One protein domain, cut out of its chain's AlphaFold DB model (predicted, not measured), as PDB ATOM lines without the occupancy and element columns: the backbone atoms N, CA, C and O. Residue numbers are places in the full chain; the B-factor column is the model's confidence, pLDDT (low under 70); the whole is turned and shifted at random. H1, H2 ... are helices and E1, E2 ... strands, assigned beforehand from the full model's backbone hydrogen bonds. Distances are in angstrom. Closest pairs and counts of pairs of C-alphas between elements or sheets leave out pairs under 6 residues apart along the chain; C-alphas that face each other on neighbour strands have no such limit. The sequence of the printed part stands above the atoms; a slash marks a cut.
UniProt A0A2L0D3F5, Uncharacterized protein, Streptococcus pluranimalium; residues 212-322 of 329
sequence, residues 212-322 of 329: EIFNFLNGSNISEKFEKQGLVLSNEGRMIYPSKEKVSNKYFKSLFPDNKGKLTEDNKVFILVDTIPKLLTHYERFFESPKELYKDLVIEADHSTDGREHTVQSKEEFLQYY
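What this domain is: This is residues 212 to 322 of the 329 residues of an uncharacterized protein of Streptococcus pluranimalium (UniProt A0A2L0D3F5). The model is a rod with a small antiparallel sheet, E1, E2 and E3, toward one end and a small head at the other, where the hairpin of E4 and E5 packs with H6. Between them H2 and H4 run almost parallel near the middle, and a long loop beyond H3 makes the tip at the sheet's end. The printed part has 111 residues with six named helices and five named strands, in the order H1 H2 E1 E2 H3 E3 H4 H5 E4 E5 H6, of the class mixed, helices and strands. It is compact, with a radius of gyration of the C-alphas of 14.3 A and spans of 49 by 23 by 20 A.

How they stand to each other: The larger sheet has the order E1, residues 231 to 233, E2, residues 239 to 242, and E3, residues 267 to 271. E1 and E2 are a hairpin, with N 232 and O 241 at 2.7 A. E2 and E3 are antiparallel, with N 240 and O 269 at 2.8 A. H2, residues 222 to 228, is on this sheet at its level, with a height of 3.1 A; its closest C-alphas to E1 are those of Ser 223 and Leu 233, 5.6 A apart. H4, residues 276 to 286, only grazes the sheet, and so does H3, residues 250 to 254. H3 and H4 touch, the C-alphas of Tyr 251 and Phe 286 being closest at 5.7 A. H2 and H4 are close but not clearly touching, at a shallow tilt of 7 degrees, the same way; their closest C-alphas, Phe 226 and Phe 286, are 8.0 A apart. H1, residues 212 to 218, is close to but not clearly touching H4, with the C-alphas of Ile 213 and Ile 276 closest at 6.2 A. H5, residues 290 to 294, touches H4 only at the corner, at Glu 284 and Pro 290, whose C-alphas are 4.6 A apart. H5 and H6, residues 315 to 321, only just touch, with 3 pairs of C-alphas within 8 A, the closest being Tyr 294 and Lys 315 at 6.2 A. E4, residues 297 to 299, and E5, residues 310 to 312, are a hairpin, with N 299 and O 310 at 2.8 A. The closest C-alphas of E5 and H6, Val 312 and Phe 318, are 5.9 A apart. In H1, H2, H3 and H6 every O i to N i+4 pair is within hydrogen-bond range; H4 has 5 of 7 and H5 0 of 1, with 2 of 2 O i to N i+3 pairs in H5.

Where its parts are: H4 is 15.6 A long from first to last C-alpha, E3 13.5 A and E2 10.5 A, while H1, H2 and H6 are 10.1 A each. H1 begins at C-alpha 212, (53.979, -30.096, -7.589), and H6 ends at C-alpha 321, (51.759, -44.321, -12.695).

The domain as a whole: The two C-alphas farthest apart, those of Lys 260 and Asp 306, are 49.0 A apart. The printed part has no cut. The link H3 to E3, 12 residues, is long. Mean pLDDT of the printed part is 89.5, and residue 261 is under 70.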
ATOM      1  N   GLU A 212      54.412 -28.782  -7.103       81.69
ATOM      2  CA  GLU A 212      53.979 -30.096  -7.589       81.69
ATOM      3  C   GLU A 212      52.731 -30.003  -8.483       81.69
ATOM      4  O   GLU A 212      52.691 -30.599  -9.558       81.69
ATOM      5  N   ILE A 213      51.732 -29.211  -8.072       86.50
ATOM      6  CA  ILE A 213      50.487 -29.028  -8.831       86.50
ATOM      7  C   ILE A 213      50.751 -28.259 -10.126       86.50
ATOM      8  O   ILE A 213      50.217 -28.635 -11.167       86.50
ATOM      9  N   PHE A 214      51.571 -27.207 -10.075       84.50
ATOM     10  CA  PHE A 214      51.941 -26.443 -11.266       84.50
ATOM     11  C   PHE A 214      52.626 -27.331 -12.312       84.50
ATOM     12  O   PHE A 214      52.204 -27.361 -13.467       84.50
ATOM     13  N   ASN A 215      53.620 -28.120 -11.897       82.50
ATOM     14  CA  ASN A 215      54.332 -29.027 -12.797       82.50
ATOM     15  C   ASN A 215      53.405 -30.111 -13.357       82.50
ATOM     16  O   ASN A 215      53.363 -30.329 -14.563       82.50
ATOM     17  N   PHE A 216      52.576 -30.710 -12.500       84.62
ATOM     18  CA  PHE A 216      51.563 -31.679 -12.913       84.62
ATOM     19  C   PHE A 216      50.608 -31.140 -13.987       84.62
ATOM     20  O   PHE A 216      50.243 -31.859 -14.918       84.62
ATOM     21  N   LEU A 217      50.177 -29.884 -13.869       87.81
ATOM     22  CA  LEU A 217      49.283 -29.280 -14.852       87.81
ATOM     23  C   LEU A 217      49.989 -28.929 -16.155       87.81
ATOM     24  O   LEU A 217      49.394 -29.131 -17.208       87.81
ATOM     25  N   ASN A 218      51.237 -28.461 -16.097       82.50
ATOM     26  CA  ASN A 218      52.025 -28.206 -17.302       82.50
ATOM     27  C   ASN A 218      52.299 -29.493 -18.088       82.50
ATOM     28  O   ASN A 218      52.250 -29.463 -19.313       82.50
ATOM     29  N   GLY A 219      52.525 -30.608 -17.388       78.94
ATOM     30  CA  GLY A 219      52.746 -31.922 -17.989       78.94
ATOM     31  C   GLY A 219      51.477 -32.750 -18.218       78.94
ATOM     32  O   GLY A 219      51.550 -33.979 -18.286       78.94
ATOM     33  N   SER A 220      50.290 -32.129 -18.260       84.81
ATOM     34  CA  SER A 220      49.028 -32.839 -18.506       84.81
ATOM     35  C   SER A 220      48.028 -32.022 -19.327       84.81
ATOM     36  O   SER A 220      48.101 -30.806 -19.452       84.81
ATOM     37  N   ASN A 221      47.013 -32.696 -19.872       89.88
ATOM     38  CA  ASN A 221      45.945 -32.062 -20.654       89.88
ATOM     39  C   ASN A 221      44.710 -31.666 -19.813       89.88
ATOM     40  O   ASN A 221      43.597 -31.558 -20.338       89.88
ATOM     41  N   ILE A 222      44.862 -31.475 -18.496       92.38
ATOM     42  CA  ILE A 222      43.737 -31.169 -17.595       92.38
ATOM     43  C   ILE A 222      43.119 -29.802 -17.883       92.38
ATOM     44  O   ILE A 222      41.889 -29.693 -17.911       92.38
ATOM     45  N   SER A 223      43.928 -28.776 -18.141       92.19
ATOM     46  CA  SER A 223      43.424 -27.428 -18.431       92.19
ATOM     47  C   SER A 223      42.487 -27.429 -19.646       92.19
ATOM     48  O   SER A 223      41.358 -26.947 -19.558       92.19
ATOM     49  N   GLU A 224      42.863 -28.121 -20.729       91.62
ATOM     50  CA  GLU A 224      42.014 -28.285 -21.921       91.62
ATOM     51  C   GLU A 224      40.683 -28.995 -21.619       91.62
ATOM     52  O   GLU A 224      39.646 -28.736 -22.244       91.62
ATOM     53  N   LYS A 225      40.686 -29.938 -20.669       92.62
ATOM     54  CA  LYS A 225      39.466 -30.636 -20.241       92.62
ATOM     55  C   LYS A 225      38.513 -29.682 -19.523       92.62
ATOM     56  O   LYS A 225      37.310 -29.762 -19.777       92.62
ATOM     57  N   PHE A 226      39.015 -28.766 -18.691       94.06
ATOM     58  CA  PHE A 226      38.204 -27.710 -18.072       94.06
ATOM     59  C   PHE A 226      37.664 -26.715 -19.108       94.06
ATOM     60  O   PHE A 226      36.479 -26.369 -19.062       94.06
ATOM     61  N   GLU A 227      38.468 -26.341 -20.103       92.31
ATOM     62  CA  GLU A 227      38.037 -25.449 -21.185       92.31
ATOM     63  C   GLU A 227      36.851 -26.011 -21.971       92.31
ATOM     64  O   GLU A 227      35.885 -25.292 -22.253       92.31
ATOM     65  N   LYS A 228      36.850 -27.324 -22.245       90.75
ATOM     66  CA  LYS A 228      35.716 -28.033 -22.870       90.75
ATOM     67  C   LYS A 228      34.432 -27.958 -22.031       90.75
ATOM     68  O   LYS A 228      33.336 -28.031 -22.588       90.75
ATOM     69  N   GLN A 229      34.545 -27.753 -20.717       89.94
ATOM     70  CA  GLN A 229      33.421 -27.523 -19.799       89.94
ATOM     71  C   GLN A 229      32.999 -26.042 -19.705       89.94
ATOM     72  O   GLN A 229      32.072 -25.707 -18.960       89.94
ATOM     73  N   GLY A 230      33.646 -25.146 -20.459       91.75
ATOM     74  CA  GLY A 230      33.421 -23.699 -20.396       91.75
ATOM     75  C   GLY A 230      34.030 -23.039 -19.157       91.75
ATOM     76  O   GLY A 230      33.533 -22.003 -18.710       91.75
ATOM     77  N   LEU A 231      35.060 -23.657 -18.580       94.38
ATOM     78  CA  LEU A 231      35.770 -23.195 -17.392       94.38
ATOM     79  C   LEU A 231      37.244 -22.964 -17.730       94.38
ATOM     80  O   LEU A 231      37.790 -23.624 -18.603       94.38
ATOM     81  N   VAL A 232      37.880 -22.044 -17.024       94.25
ATOM     82  CA  VAL A 232      39.326 -21.850 -17.012       94.25
ATOM     83  C   VAL A 232      39.846 -22.400 -15.697       94.25
ATOM     84  O   VAL A 232      39.274 -22.122 -14.638       94.25
ATOM     85  N   LEU A 233      40.910 -23.188 -15.787       93.75
ATOM     86  CA  LEU A 233      41.715 -23.608 -14.654       93.75
ATOM     87  C   LEU A 233      42.950 -22.709 -14.607       93.75
ATOM     88  O   LEU A 233      43.603 -22.529 -15.630       93.75
ATOM     89  N   SER A 234      43.242 -22.114 -13.453       90.69
ATOM     90  CA  SER A 234      44.432 -21.277 -13.303       90.69
ATOM     91  C   SER A 234      45.717 -22.096 -13.397       90.69
ATOM     92  O   SER A 234      45.702 -23.307 -13.171       90.69
ATOM     93  N   ASN A 235      46.839 -21.429 -13.667       82.88
ATOM     94  CA  ASN A 235      48.144 -22.086 -13.776       82.88
ATOM     95  C   ASN A 235      48.562 -22.760 -12.454       82.88
ATOM     96  O   ASN A 235      49.186 -23.813 -12.458       82.88
ATOM     97  N   GLU A 236      48.158 -22.207 -11.306       82.31
ATOM     98  CA  GLU A 236      48.346 -22.811  -9.975       82.31
ATOM     99  C   GLU A 236      47.456 -24.048  -9.757       82.31
ATOM    100  O   GLU A 236      47.565 -24.708  -8.726       82.31
ATOM    101  N   GLY A 237      46.487 -24.304 -10.640       90.62
ATOM    102  CA  GLY A 237      45.545 -25.416 -10.544       90.62
ATOM    103  C   GLY A 237      44.453 -25.280  -9.502       90.62
ATOM    104  O   GLY A 237      43.578 -26.137  -9.390       90.62
ATOM    105  N   ARG A 238      44.474 -24.225  -8.700       94.00
ATOM    106  CA  ARG A 238      43.601 -24.128  -7.528       94.00
ATOM    107  C   ARG A 238      42.541 -23.058  -7.645       94.00
ATOM    108  O   ARG A 238      41.783 -22.884  -6.699       94.00
ATOM    109  N   MET A 239      42.440 -22.384  -8.784       95.31
ATOM    110  CA  MET A 239      41.350 -21.465  -9.073       95.31
ATOM    111  C   MET A 239      40.638 -21.875 -10.360       95.31
ATOM    112  O   MET A 239      41.261 -22.085 -11.396       95.31
ATOM    113  N   ILE A 240      39.310 -21.956 -10.291       96.00
ATOM    114  CA  ILE A 240      38.436 -22.267 -11.422       96.00
ATOM    115  C   ILE A 240      37.458 -21.115 -11.616       96.00
ATOM    116  O   ILE A 240      36.795 -20.690 -10.664       96.00
ATOM    117  N   TYR A 241      37.325 -20.633 -12.848       95.19
ATOM    118  CA  TYR A 241      36.390 -19.563 -13.190       95.19
ATOM    119  C   TYR A 241      35.797 -19.743 -14.598       95.19
ATOM    120  O   TYR A 241      36.325 -20.500 -15.402       95.19
ATOM    121  N   PRO A 242      34.661 -19.110 -14.927       93.44
ATOM    122  CA  PRO A 242      34.061 -19.173 -16.257       93.44
ATOM    123  C   PRO A 242      34.950 -18.561 -17.340       93.44
ATOM    124  O   PRO A 242      35.384 -17.424 -17.191       93.44
ATOM    125  N   SER A 243      35.103 -19.242 -18.481       85.12
ATOM    126  CA  SER A 243      35.729 -18.635 -19.670       85.12
ATOM    127  C   SER A 243      34.772 -17.726 -20.451       85.12
ATOM    128  O   SER A 243      35.192 -16.929 -21.285       85.12
ATOM    129  N   LYS A 244      33.454 -17.873 -20.236       78.06
ATOM    130  CA  LYS A 244      32.380 -17.142 -20.935       78.06
ATOM    131  C   LYS A 244      31.179 -16.931 -20.011       78.06
ATOM    132  O   LYS A 244      30.949 -17.733 -19.111       78.06
ATOM    133  N   GLU A 245      30.336 -15.933 -20.315       72.50
ATOM    134  CA  GLU A 245      29.148 -15.594 -19.497       72.50
ATOM    135  C   GLU A 245      28.173 -16.784 -19.303       72.50
ATOM    136  O   GLU A 245      27.460 -16.896 -18.301       72.50
ATOM    137  N   LYS A 246      28.116 -17.681 -20.297       72.88
ATOM    138  CA  LYS A 246      27.233 -18.854 -20.317       72.88
ATOM    139  C   LYS A 246      28.027 -20.134 -20.075       72.88
ATOM    140  O   LYS A 246      28.518 -20.749 -21.017       72.88
ATOM    141  N   VAL A 247      28.073 -20.565 -18.819       80.19
ATOM    142  CA  VAL A 247      28.728 -21.814 -18.402       80.19
ATOM    143  C   VAL A 247      27.801 -23.016 -18.619       80.19
ATOM    144  O   VAL A 247      26.671 -23.073 -18.109       80.19
ATOM    145  N   SER A 248      28.266 -24.016 -19.368       79.50
ATOM    146  CA  SER A 248      27.544 -25.282 -19.560       79.50
ATOM    147  C   SER A 248      27.632 -26.175 -18.317       79.50
ATOM    148  O   SER A 248      26.627 -26.801 -17.962       79.50
ATOM    149  N   ASN A 249      28.764 -26.145 -17.605       91.56
ATOM    150  CA  ASN A 249      29.053 -26.963 -16.428       91.56
ATOM    151  C   ASN A 249      27.981 -26.880 -15.320       91.56
ATOM    152  O   ASN A 249      27.750 -25.825 -14.723       91.56
ATOM    153  N   LYS A 250      27.310 -28.005 -15.041       91.69
ATOM    154  CA  LYS A 250      26.193 -28.086 -14.081       91.69
ATOM    155  C   LYS A 250      26.647 -27.872 -12.639       91.69
ATOM    156  O   LYS A 250      25.980 -27.137 -11.910       91.69
ATOM    157  N   TYR A 251      27.765 -28.482 -12.247       93.62
ATOM    158  CA  TYR A 251      28.266 -28.389 -10.882       93.62
ATOM    159  C   TYR A 251      28.706 -26.962 -10.555       93.62
ATOM    160  O   TYR A 251      28.191 -26.386  -9.600       93.62
ATOM    161  N   PHE A 252      29.518 -26.331 -11.408       93.94
ATOM    162  CA  PHE A 252      29.933 -24.938 -11.227       93.94
ATOM    163  C   PHE A 252      28.723 -24.000 -11.084       93.94
ATOM    164  O   PHE A 252      28.670 -23.188 -10.167       93.94
ATOM    165  N   LYS A 253      27.690 -24.153 -11.928       92.19
ATOM    166  CA  LYS A 253      26.442 -23.377 -11.799       92.19
ATOM    167  C   LYS A 253      25.748 -23.562 -10.452       92.19
ATOM    168  O   LYS A 253      25.209 -22.595  -9.919       92.19
ATOM    169  N   SER A 254      25.745 -24.782  -9.917       92.38
ATOM    170  CA  SER A 254      25.089 -25.085  -8.641       92.38
ATOM    171  C   SER A 254      25.737 -24.381  -7.445       92.38
ATOM    172  O   SER A 254      25.042 -24.095  -6.477       92.38
ATOM    173  N   LEU A 255      27.022 -24.015  -7.546       93.44
ATOM    174  CA  LEU A 255      27.746 -23.246  -6.525       93.44
ATOM    175  C   LEU A 255      27.318 -21.771  -6.477       93.44
ATOM    176  O   LEU A 255      27.650 -21.049  -5.540       93.44
ATOM    177  N   PHE A 256      26.563 -21.317  -7.480       92.00
ATOM    178  CA  PHE A 256      26.143 -19.930  -7.640       92.00
ATOM    179  C   PHE A 256      24.638 -19.802  -7.965       92.00
ATOM    180  O   PHE A 256      24.272 -19.234  -9.004       92.00
ATOM    181  N   PRO A 257      23.737 -20.292  -7.091       86.12
ATOM    182  CA  PRO A 257      22.302 -20.365  -7.384       86.12
ATOM    183  C   PRO A 257      21.654 -18.986  -7.611       86.12
ATOM    184  O   PRO A 257      20.749 -18.852  -8.437       86.12
ATOM    185  N   ASP A 258      22.165 -17.934  -6.965       83.94
ATOM    186  CA  ASP A 258      21.576 -16.587  -6.993       83.94
ATOM    187  C   ASP A 258      21.979 -15.733  -8.211       83.94
ATOM    188  O   ASP A 258      21.534 -14.591  -8.367       83.94
ATOM    189  N   ASN A 259      22.805 -16.258  -9.121       78.56
ATOM    190  CA  ASN A 259      23.374 -15.471 -10.221       78.56
ATOM    191  C   ASN A 259      22.452 -15.281 -11.438       78.56
ATOM    192  O   ASN A 259      22.877 -14.712 -12.444       78.56
ATOM    193  N   LYS A 260      21.184 -15.722 -11.377       74.25
ATOM    194  CA  LYS A 260      20.190 -15.582 -12.468       74.25
ATOM    195  C   LYS A 260      20.722 -16.041 -13.842       74.25
ATOM    196  O   LYS A 260      20.355 -15.484 -14.874       74.25
ATOM    197  N   GLY A 261      21.614 -17.033 -13.846       66.06
ATOM    198  CA  GLY A 261      22.225 -17.596 -15.053       66.06
ATOM    199  C   GLY A 261      23.339 -16.767 -15.705       66.06
ATOM    200  O   GLY A 261      23.750 -17.121 -16.806       66.06
ATOM    201  N   LYS A 262      23.831 -15.695 -15.068       81.38
ATOM    202  CA  LYS A 262      24.968 -14.892 -15.552       81.38
ATOM    203  C   LYS A 262      26.192 -15.161 -14.681       81.38
ATOM    204  O   LYS A 262      26.270 -14.641 -13.568       81.38
ATOM    205  N   LEU A 263      27.107 -15.989 -15.174       89.44
ATOM    206  CA  LEU A 263      28.364 -16.301 -14.496       89.44
ATOM    207  C   LEU A 263      29.507 -15.689 -15.278       89.44
ATOM    208  O   LEU A 263      29.635 -15.968 -16.457       89.44
ATOM    209  N   THR A 264      30.319 -14.864 -14.642       88.88
ATOM    210  CA  THR A 264      31.486 -14.230 -15.269       88.88
ATOM    211  C   THR A 264      32.752 -14.714 -14.581       88.88
ATOM    212  O   THR A 264      32.682 -15.419 -13.577       88.88
ATOM    213  N   GLU A 265      33.910 -14.282 -15.066       89.44
ATOM    214  CA  GLU A 265      35.202 -14.409 -14.374       89.44
ATOM    215  C   GLU A 265      35.202 -13.913 -12.911       89.44
ATOM    216  O   GLU A 265      36.088 -14.252 -12.129       89.44
ATOM    217  N   ASP A 266      34.198 -13.127 -12.508       91.31
ATOM    218  CA  ASP A 266      34.019 -12.688 -11.123       91.31
ATOM    219  C   ASP A 266      33.556 -13.815 -10.201       91.31
ATOM    220  O   ASP A 266      33.612 -13.674  -8.980       91.31
ATOM    221  N   ASN A 267      33.042 -14.906 -10.762       93.88
ATOM    222  CA  ASN A 267      32.663 -16.109 -10.044       93.88
ATOM    223  C   ASN A 267      33.857 -17.050 -10.039       93.88
ATOM    224  O   ASN A 267      34.183 -17.632 -11.067       93.88
ATOM    225  N   LYS A 268      34.508 -17.196  -8.886       95.31
ATOM    226  CA  LYS A 268      35.726 -17.999  -8.762       95.31
ATOM    227  C   LYS A 268      35.539 -19.050  -7.685       95.31
ATOM    228  O   LYS A 268      34.982 -18.756  -6.626       95.31
ATOM    229  N   VAL A 269      36.005 -20.258  -7.955       96.81
ATOM    230  CA  VAL A 269      36.082 -21.345  -6.981       96.81
ATOM    231  C   VAL A 269      37.550 -21.616  -6.719       96.81
ATOM    232  O   VAL A 269      38.283 -21.945  -7.647       96.81
ATOM    233  N   PHE A 270      37.962 -21.475  -5.467       96.75
ATOM    234  CA  PHE A 270      39.294 -21.827  -5.004       96.75
ATOM    235  C   PHE A 270      39.255 -23.201  -4.340       96.75
ATOM    236  O   PHE A 270      38.349 -23.474  -3.551       96.75
ATOM    237  N   ILE A 271      40.218 -24.062  -4.655       96.31
ATOM    238  CA  ILE A 271      40.373 -25.379  -4.037       96.31
ATOM    239  C   ILE A 271      41.487 -25.276  -2.996       96.31
ATOM    240  O   ILE A 271      42.649 -25.082  -3.337       96.31
ATOM    241  N   LEU A 272      41.124 -25.409  -1.723       94.75
ATOM    242  CA  LEU A 272      41.986 -25.172  -0.560       94.75
ATOM    243  C   LEU A 272      42.841 -26.395  -0.195       94.75
ATOM    244  O   LEU A 272      43.132 -26.646   0.972       94.75
ATOM    245  N   VAL A 273      43.220 -27.185  -1.199       92.44
ATOM    246  CA  VAL A 273      44.097 -28.348  -1.044       92.44
ATOM    247  C   VAL A 273      45.353 -28.146  -1.873       92.44
ATOM    248  O   VAL A 273      45.344 -27.470  -2.898       92.44
ATOM    249  N   ASP A 274      46.440 -28.746  -1.428       88.06
ATOM    250  CA  ASP A 274      47.792 -28.551  -1.950       88.06
ATOM    251  C   ASP A 274      48.442 -29.858  -2.417       88.06
ATOM    252  O   ASP A 274      49.611 -29.871  -2.775       88.06
ATOM    253  N   THR A 275      47.672 -30.948  -2.461       87.56
ATOM    254  CA  THR A 275      48.126 -32.269  -2.920       87.56
ATOM    255  C   THR A 275      47.288 -32.738  -4.098       87.56
ATOM    256  O   THR A 275      46.059 -32.606  -4.098       87.56
ATOM    257  N   ILE A 276      47.937 -33.352  -5.085       87.44
ATOM    258  CA  ILE A 276      47.295 -33.785  -6.333       87.44
ATOM    259  C   ILE A 276      46.150 -34.785  -6.112       87.44
ATOM    260  O   ILE A 276      45.072 -34.567  -6.667       87.44
ATOM    261  N   PRO A 277      46.268 -35.826  -5.261       86.69
ATOM    262  CA  PRO A 277      45.158 -36.756  -5.042       86.69
ATOM    263  C   PRO A 277      43.890 -36.088  -4.486       86.69
ATOM    264  O   PRO A 277      42.766 -36.434  -4.874       86.69
ATOM    265  N   LYS A 278      44.053 -35.103  -3.589       90.62
ATOM    266  CA  LYS A 278      42.924 -34.320  -3.072       90.62
ATOM    267  C   LYS A 278      42.378 -33.398  -4.157       90.62
ATOM    268  O   LYS A 278      41.171 -33.383  -4.374       90.62
ATOM    269  N   LEU A 279      43.257 -32.700  -4.877       92.69
ATOM    270  CA  LEU A 279      42.897 -31.793  -5.966       92.69
ATOM    271  C   LEU A 279      42.045 -32.494  -7.032       92.69
ATOM    272  O   LEU A 279      40.959 -32.022  -7.365       92.69
ATOM    273  N   LEU A 280      42.477 -33.672  -7.486       92.50
ATOM    274  CA  LEU A 280      41.750 -34.484  -8.462       92.50
ATOM    275  C   LEU A 280      40.364 -34.894  -7.965       92.50
ATOM    276  O   LEU A 280      39.396 -34.843  -8.719       92.50
ATOM    277  N   THR A 281      40.230 -35.215  -6.677       92.56
ATOM    278  CA  THR A 281      38.926 -35.524  -6.070       92.56
ATOM    279  C   THR A 281      37.964 -34.327  -6.138       92.56
ATOM    280  O   THR A 281      36.757 -34.510  -6.301       92.56
ATOM    281  N   HIS A 282      38.468 -33.091  -6.074       95.62
ATOM    282  CA  HIS A 282      37.649 -31.902  -6.320       95.62
ATOM    283  C   HIS A 282      37.361 -31.693  -7.809       95.62
ATOM    284  O   HIS A 282      36.222 -31.373  -8.155       95.62
ATOM    285  N   TYR A 283      38.343 -31.911  -8.688       96.25
ATOM    286  CA  TYR A 283      38.156 -31.804 -10.136       96.25
ATOM    287  C   TYR A 283      37.079 -32.744 -10.665       96.25
ATOM    288  O   TYR A 283      36.266 -32.311 -11.476       96.25
ATOM    289  N   GLU A 284      36.999 -33.981 -10.166       95.62
ATOM    290  CA  GLU A 284      35.975 -34.967 -10.549       95.62
ATOM    291  C   GLU A 284      34.547 -34.399 -10.490       95.62
ATOM    292  O   GLU A 284      33.707 -34.749 -11.318       95.62
ATOM    293  N   ARG A 285      34.270 -33.482  -9.551       95.25
ATOM    294  CA  ARG A 285      32.946 -32.859  -9.377       95.25
ATOM    295  C   ARG A 285      32.552 -31.962 -10.556       95.25
ATOM    296  O   ARG A 285      31.364 -31.723 -10.758       95.25
ATOM    297  N   PHE A 286      33.520 -31.469 -11.328       95.00
ATOM    298  CA  PHE A 286      33.300 -30.623 -12.502       95.00
ATOM    299  C   PHE A 286      33.060 -31.422 -13.788       95.00
ATOM    300  O   PHE A 286      32.883 -30.814 -14.838       95.00
ATOM    301  N   PHE A 287      32.997 -32.749 -13.743       94.00
ATOM    302  CA  PHE A 287      32.713 -33.578 -14.917       94.00
ATOM    303  C   PHE A 287      31.387 -34.324 -14.747       94.00
ATOM    304  O   PHE A 287      30.916 -34.511 -13.624       94.00
ATOM    305  N   GLU A 288      30.743 -34.736 -15.847       91.12
ATOM    306  CA  GLU A 288      29.465 -35.465 -15.743       91.12
ATOM    307  C   GLU A 288      29.666 -36.847 -15.114       91.12
ATOM    308  O   GLU A 288      28.792 -37.349 -14.402       91.12
ATOM    309  N   SER A 289      30.847 -37.431 -15.324       91.81
ATOM    310  CA  SER A 289      31.331 -38.567 -14.551       91.81
ATOM    311  C   SER A 289      32.814 -38.402 -14.197       91.81
ATOM    312  O   SER A 289      33.571 -37.884 -15.020       91.81
ATOM    313  N   PRO A 290      33.275 -38.920 -13.039       89.38
ATOM    314  CA  PRO A 290      34.693 -38.891 -12.668       89.38
ATOM    315  C   PRO A 290      35.621 -39.468 -13.743       89.38
ATOM    316  O   PRO A 290      36.741 -39.004 -13.910       89.38
ATOM    317  N   LYS A 291      35.145 -40.450 -14.524       91.44
ATOM    318  CA  LYS A 291      35.918 -41.090 -15.598       91.44
ATOM    319  C   LYS A 291      36.328 -40.125 -16.710       91.44
ATOM    320  O   LYS A 291      37.347 -40.351 -17.347       91.44
ATOM    321  N   GLU A 292      35.563 -39.064 -16.959       93.06
ATOM    322  CA  GLU A 292      35.873 -38.095 -18.021       93.06
ATOM    323  C   GLU A 292      37.133 -37.276 -17.726       93.06
ATOM    324  O   GLU A 292      37.847 -36.898 -18.657       93.06
ATOM    325  N   LEU A 293      37.431 -37.046 -16.442       94.38
ATOM    326  CA  LEU A 293      38.678 -36.413 -16.024       94.38
ATOM    327  C   LEU A 293      39.873 -37.268 -16.467       94.38
ATOM    328  O   LEU A 293      40.758 -36.770 -17.157       94.38
ATOM    329  N   TYR A 294      39.840 -38.563 -16.143       94.06
ATOM    330  CA  TYR A 294      40.959 -39.486 -16.356       94.06
ATOM    331  C   TYR A 294      41.070 -40.038 -17.774       94.06
ATOM    332  O   TYR A 294      42.157 -40.419 -18.176       94.06
ATOM    333  N   LYS A 295      39.975 -40.109 -18.535       93.38
ATOM    334  CA  LYS A 295      39.990 -40.649 -19.900       93.38
ATOM    335  C   LYS A 295      40.970 -39.875 -20.783       93.38
ATOM    336  O   LYS A 295      40.772 -38.677 -20.972       93.38
ATOM    337  N   ASP A 296      41.947 -40.548 -21.379       93.38
ATOM    338  CA  ASP A 296      42.974 -39.929 -22.229       93.38
ATOM    339  C   ASP A 296      43.786 -38.845 -21.487       93.38
ATOM    340  O   ASP A 296      44.193 -37.841 -22.077       93.38
ATOM    341  N   LEU A 297      43.953 -38.997 -20.168       92.06
ATOM    342  CA  LEU A 297      44.810 -38.126 -19.365       92.06
ATOM    343  C   LEU A 297      46.266 -38.536 -19.579       92.06
ATOM    344  O   LEU A 297      46.620 -39.698 -19.383       92.06
ATOM    345  N   VAL A 298      47.091 -37.578 -19.981       90.81
ATOM    346  CA  VAL A 298      48.525 -37.787 -20.194       90.81
ATOM    347  C   VAL A 298      49.277 -37.499 -18.897       90.81
ATOM    348  O   VAL A 298      48.996 -36.503 -18.229       90.81
ATOM    349  N   ILE A 299      50.201 -38.391 -18.550       87.56
ATOM    350  CA  ILE A 299      51.230 -38.210 -17.527       87.56
ATOM    351  C   ILE A 299      52.561 -38.223 -18.271       87.56
ATOM    352  O   ILE A 299      52.937 -39.255 -18.826       87.56
ATOM    353  N   GLU A 300      53.256 -37.092 -18.304       86.69
ATOM    354  CA  GLU A 300      54.589 -37.009 -18.906       86.69
ATOM    355  C   GLU A 300      55.626 -37.853 -18.150       86.69
ATOM    356  O   GLU A 300      55.469 -38.170 -16.969       86.69
ATOM    357  N   ALA A 301      56.713 -38.211 -18.843       87.12
ATOM    358  CA  ALA A 301      57.762 -39.085 -18.317       87.12
ATOM    359  C   ALA A 301      58.340 -38.595 -16.977       87.12
ATOM    360  O   ALA A 301      58.494 -39.397 -16.053       87.12
ATOM    361  N   ASP A 302      58.555 -37.286 -16.841       83.50
ATOM    362  CA  ASP A 302      59.127 -36.651 -15.644       83.50
ATOM    363  C   ASP A 302      58.176 -36.681 -14.428       83.50
ATOM    364  O   ASP A 302      58.588 -36.453 -13.289       83.50
ATOM    365  N   HIS A 303      56.906 -37.035 -14.647       80.00
ATOM    366  CA  HIS A 303      55.860 -37.167 -13.628       80.00
ATOM    367  C   HIS A 303      55.383 -38.618 -13.442       80.00
ATOM    368  O   HIS A 303      54.336 -38.863 -12.836       80.00
ATOM    369  N   SER A 304      56.140 -39.592 -13.959       86.69
ATOM    370  CA  SER A 304      55.778 -41.015 -13.952       86.69
ATOM    371  C   SER A 304      56.728 -41.888 -13.123       86.69
ATOM    372  O   SER A 304      57.934 -41.662 -13.118       86.69
ATOM    373  N   THR A 305      56.214 -42.929 -12.462       88.19
ATOM    374  CA  THR A 305      56.992 -43.842 -11.598       88.19
ATOM    375  C   THR A 305      58.074 -44.649 -12.321       88.19
ATOM    376  O   THR A 305      58.993 -45.156 -11.677       88.19
ATOM    377  N   ASP A 306      57.986 -44.786 -13.644       91.12
ATOM    378  CA  ASP A 306      58.910 -45.568 -14.473       91.12
ATOM    379  C   ASP A 306      59.657 -44.732 -15.532       91.12
ATOM    380  O   ASP A 306      60.376 -45.300 -16.362       91.12
ATOM    381  N   GLY A 307      59.520 -43.400 -15.493       88.62
ATOM    382  CA  GLY A 307      60.181 -42.474 -16.415       88.62
ATOM    383  C   GLY A 307      59.665 -42.555 -17.855       88.62
ATOM    384  O   GLY A 307      60.431 -42.334 -18.795       88.62
ATOM    385  N   ARG A 308      58.399 -42.937 -18.060       91.38
ATOM    386  CA  ARG A 308      57.750 -43.036 -19.375       91.38
ATOM    387  C   ARG A 308      56.453 -42.249 -19.407       91.38
ATOM    388  O   ARG A 308      55.742 -42.147 -18.420       91.38
ATOM    389  N   GLU A 309      56.115 -41.733 -20.580       92.44
ATOM    390  CA  GLU A 309      54.797 -41.144 -20.784       92.44
ATOM    391  C   GLU A 309      53.707 -42.223 -20.683       92.44
ATOM    392  O   GLU A 309      53.810 -43.286 -21.307       92.44
ATOM    393  N   HIS A 310      52.644 -41.932 -19.930       92.88
ATOM    394  CA  HIS A 310      51.460 -42.783 -19.826       92.88
ATOM    395  C   HIS A 310      50.214 -42.024 -20.249       92.88
ATOM    396  O   HIS A 310      49.988 -40.890 -19.842       92.88
ATOM    397  N   THR A 311      49.348 -42.686 -21.014       94.75
ATOM    398  CA  THR A 311      47.966 -42.235 -21.200       94.75
ATOM    399  C   THR A 311      47.054 -43.112 -20.363       94.75
ATOM    400  O   THR A 311      46.862 -44.288 -20.677       94.75
ATOM    401  N   VAL A 312      46.491 -42.545 -19.303       93.50
ATOM    402  CA  VAL A 312      45.621 -43.276 -18.381       93.50
ATOM    403  C   VAL A 312      44.154 -43.155 -18.784       93.50
ATOM    404  O   VAL A 312      43.751 -42.284 -19.556       93.50
ATOM    405  N   GLN A 313      43.350 -44.086 -18.285       93.81
ATOM    406  CA  GLN A 313      41.916 -44.204 -18.554       93.81
ATOM    407  C   GLN A 313      41.083 -44.233 -17.265       93.81
ATOM    408  O   GLN A 313      39.848 -44.194 -17.311       93.81
ATOM    409  N   SER A 314      41.734 -44.311 -16.103       92.56
ATOM    410  CA  SER A 314      41.082 -44.420 -14.798       92.56
ATOM    411  C   SER A 314      41.884 -43.741 -13.690       92.56
ATOM    412  O   SER A 314      43.067 -43.435 -13.847       92.56
ATOM    413  N   LYS A 315      41.225 -43.529 -12.546       91.00
ATOM    414  CA  LYS A 315      41.869 -43.013 -11.336       91.00
ATOM    415  C   LYS A 315      42.910 -43.991 -10.810       91.00
ATOM    416  O   LYS A 315      43.960 -43.577 -10.340       91.00
ATOM    417  N   GLU A 316      42.616 -45.282 -10.886       91.00
ATOM    418  CA  GLU A 316      43.495 -46.348 -10.421       91.00
ATOM    419  C   GLU A 316      44.788 -46.391 -11.241       91.00
ATOM    420  O   GLU A 316      45.867 -46.427 -10.659       91.00
ATOM    421  N   GLU A 317      44.692 -46.299 -12.572       93.31
ATOM    422  CA  GLU A 317      45.865 -46.185 -13.450       93.31
ATOM    423  C   GLU A 317      46.643 -44.895 -13.187       93.31
ATOM    424  O   GLU A 317      47.867 -44.929 -13.097       93.31
ATOM    425  N   PHE A 318      45.949 -43.766 -13.002       90.75
ATOM    426  CA  PHE A 318      46.604 -42.510 -12.641       90.75
ATOM    427  C   PHE A 318      47.430 -42.655 -11.359       90.75
ATOM    428  O   PHE A 318      48.615 -42.346 -11.349       90.75
ATOM    429  N   LEU A 319      46.826 -43.170 -10.286       87.56
ATOM    430  CA  LEU A 319      47.493 -43.343  -8.994       87.56
ATOM    431  C   LEU A 319      48.614 -44.389  -9.028       87.56
ATOM    432  O   LEU A 319      49.489 -44.362  -8.168       87.56
ATOM    433  N   GLN A 320      48.583 -45.317  -9.986       91.06
ATOM    434  CA  GLN A 320      49.641 -46.303 -10.187       91.06
ATOM    435  C   GLN A 320      50.876 -45.691 -10.862       91.06
ATOM    436  O   GLN A 320      52.003 -46.026 -10.492       91.06
ATOM    437  N   TYR A 321      50.669 -44.844 -11.872       90.12
ATOM    438  CA  TYR A 321      51.759 -44.321 -12.695       90.12
ATOM    439  C   TYR A 321      52.258 -42.951 -12.256       90.12
ATOM    440  O   TYR A 321      53.414 -42.645 -12.513       90.12
ATOM    441  N   TYR A 322      51.441 -42.137 -11.592       85.56
ATOM    442  CA  TYR A 322      51.842 -40.797 -11.177       85.56
ATOM    443  C   TYR A 322      52.881 -40.830 -10.049       85.56
ATOM    444  O   TYR A 322      52.693 -41.508  -9.036       85.56
TER     445      TYR A 322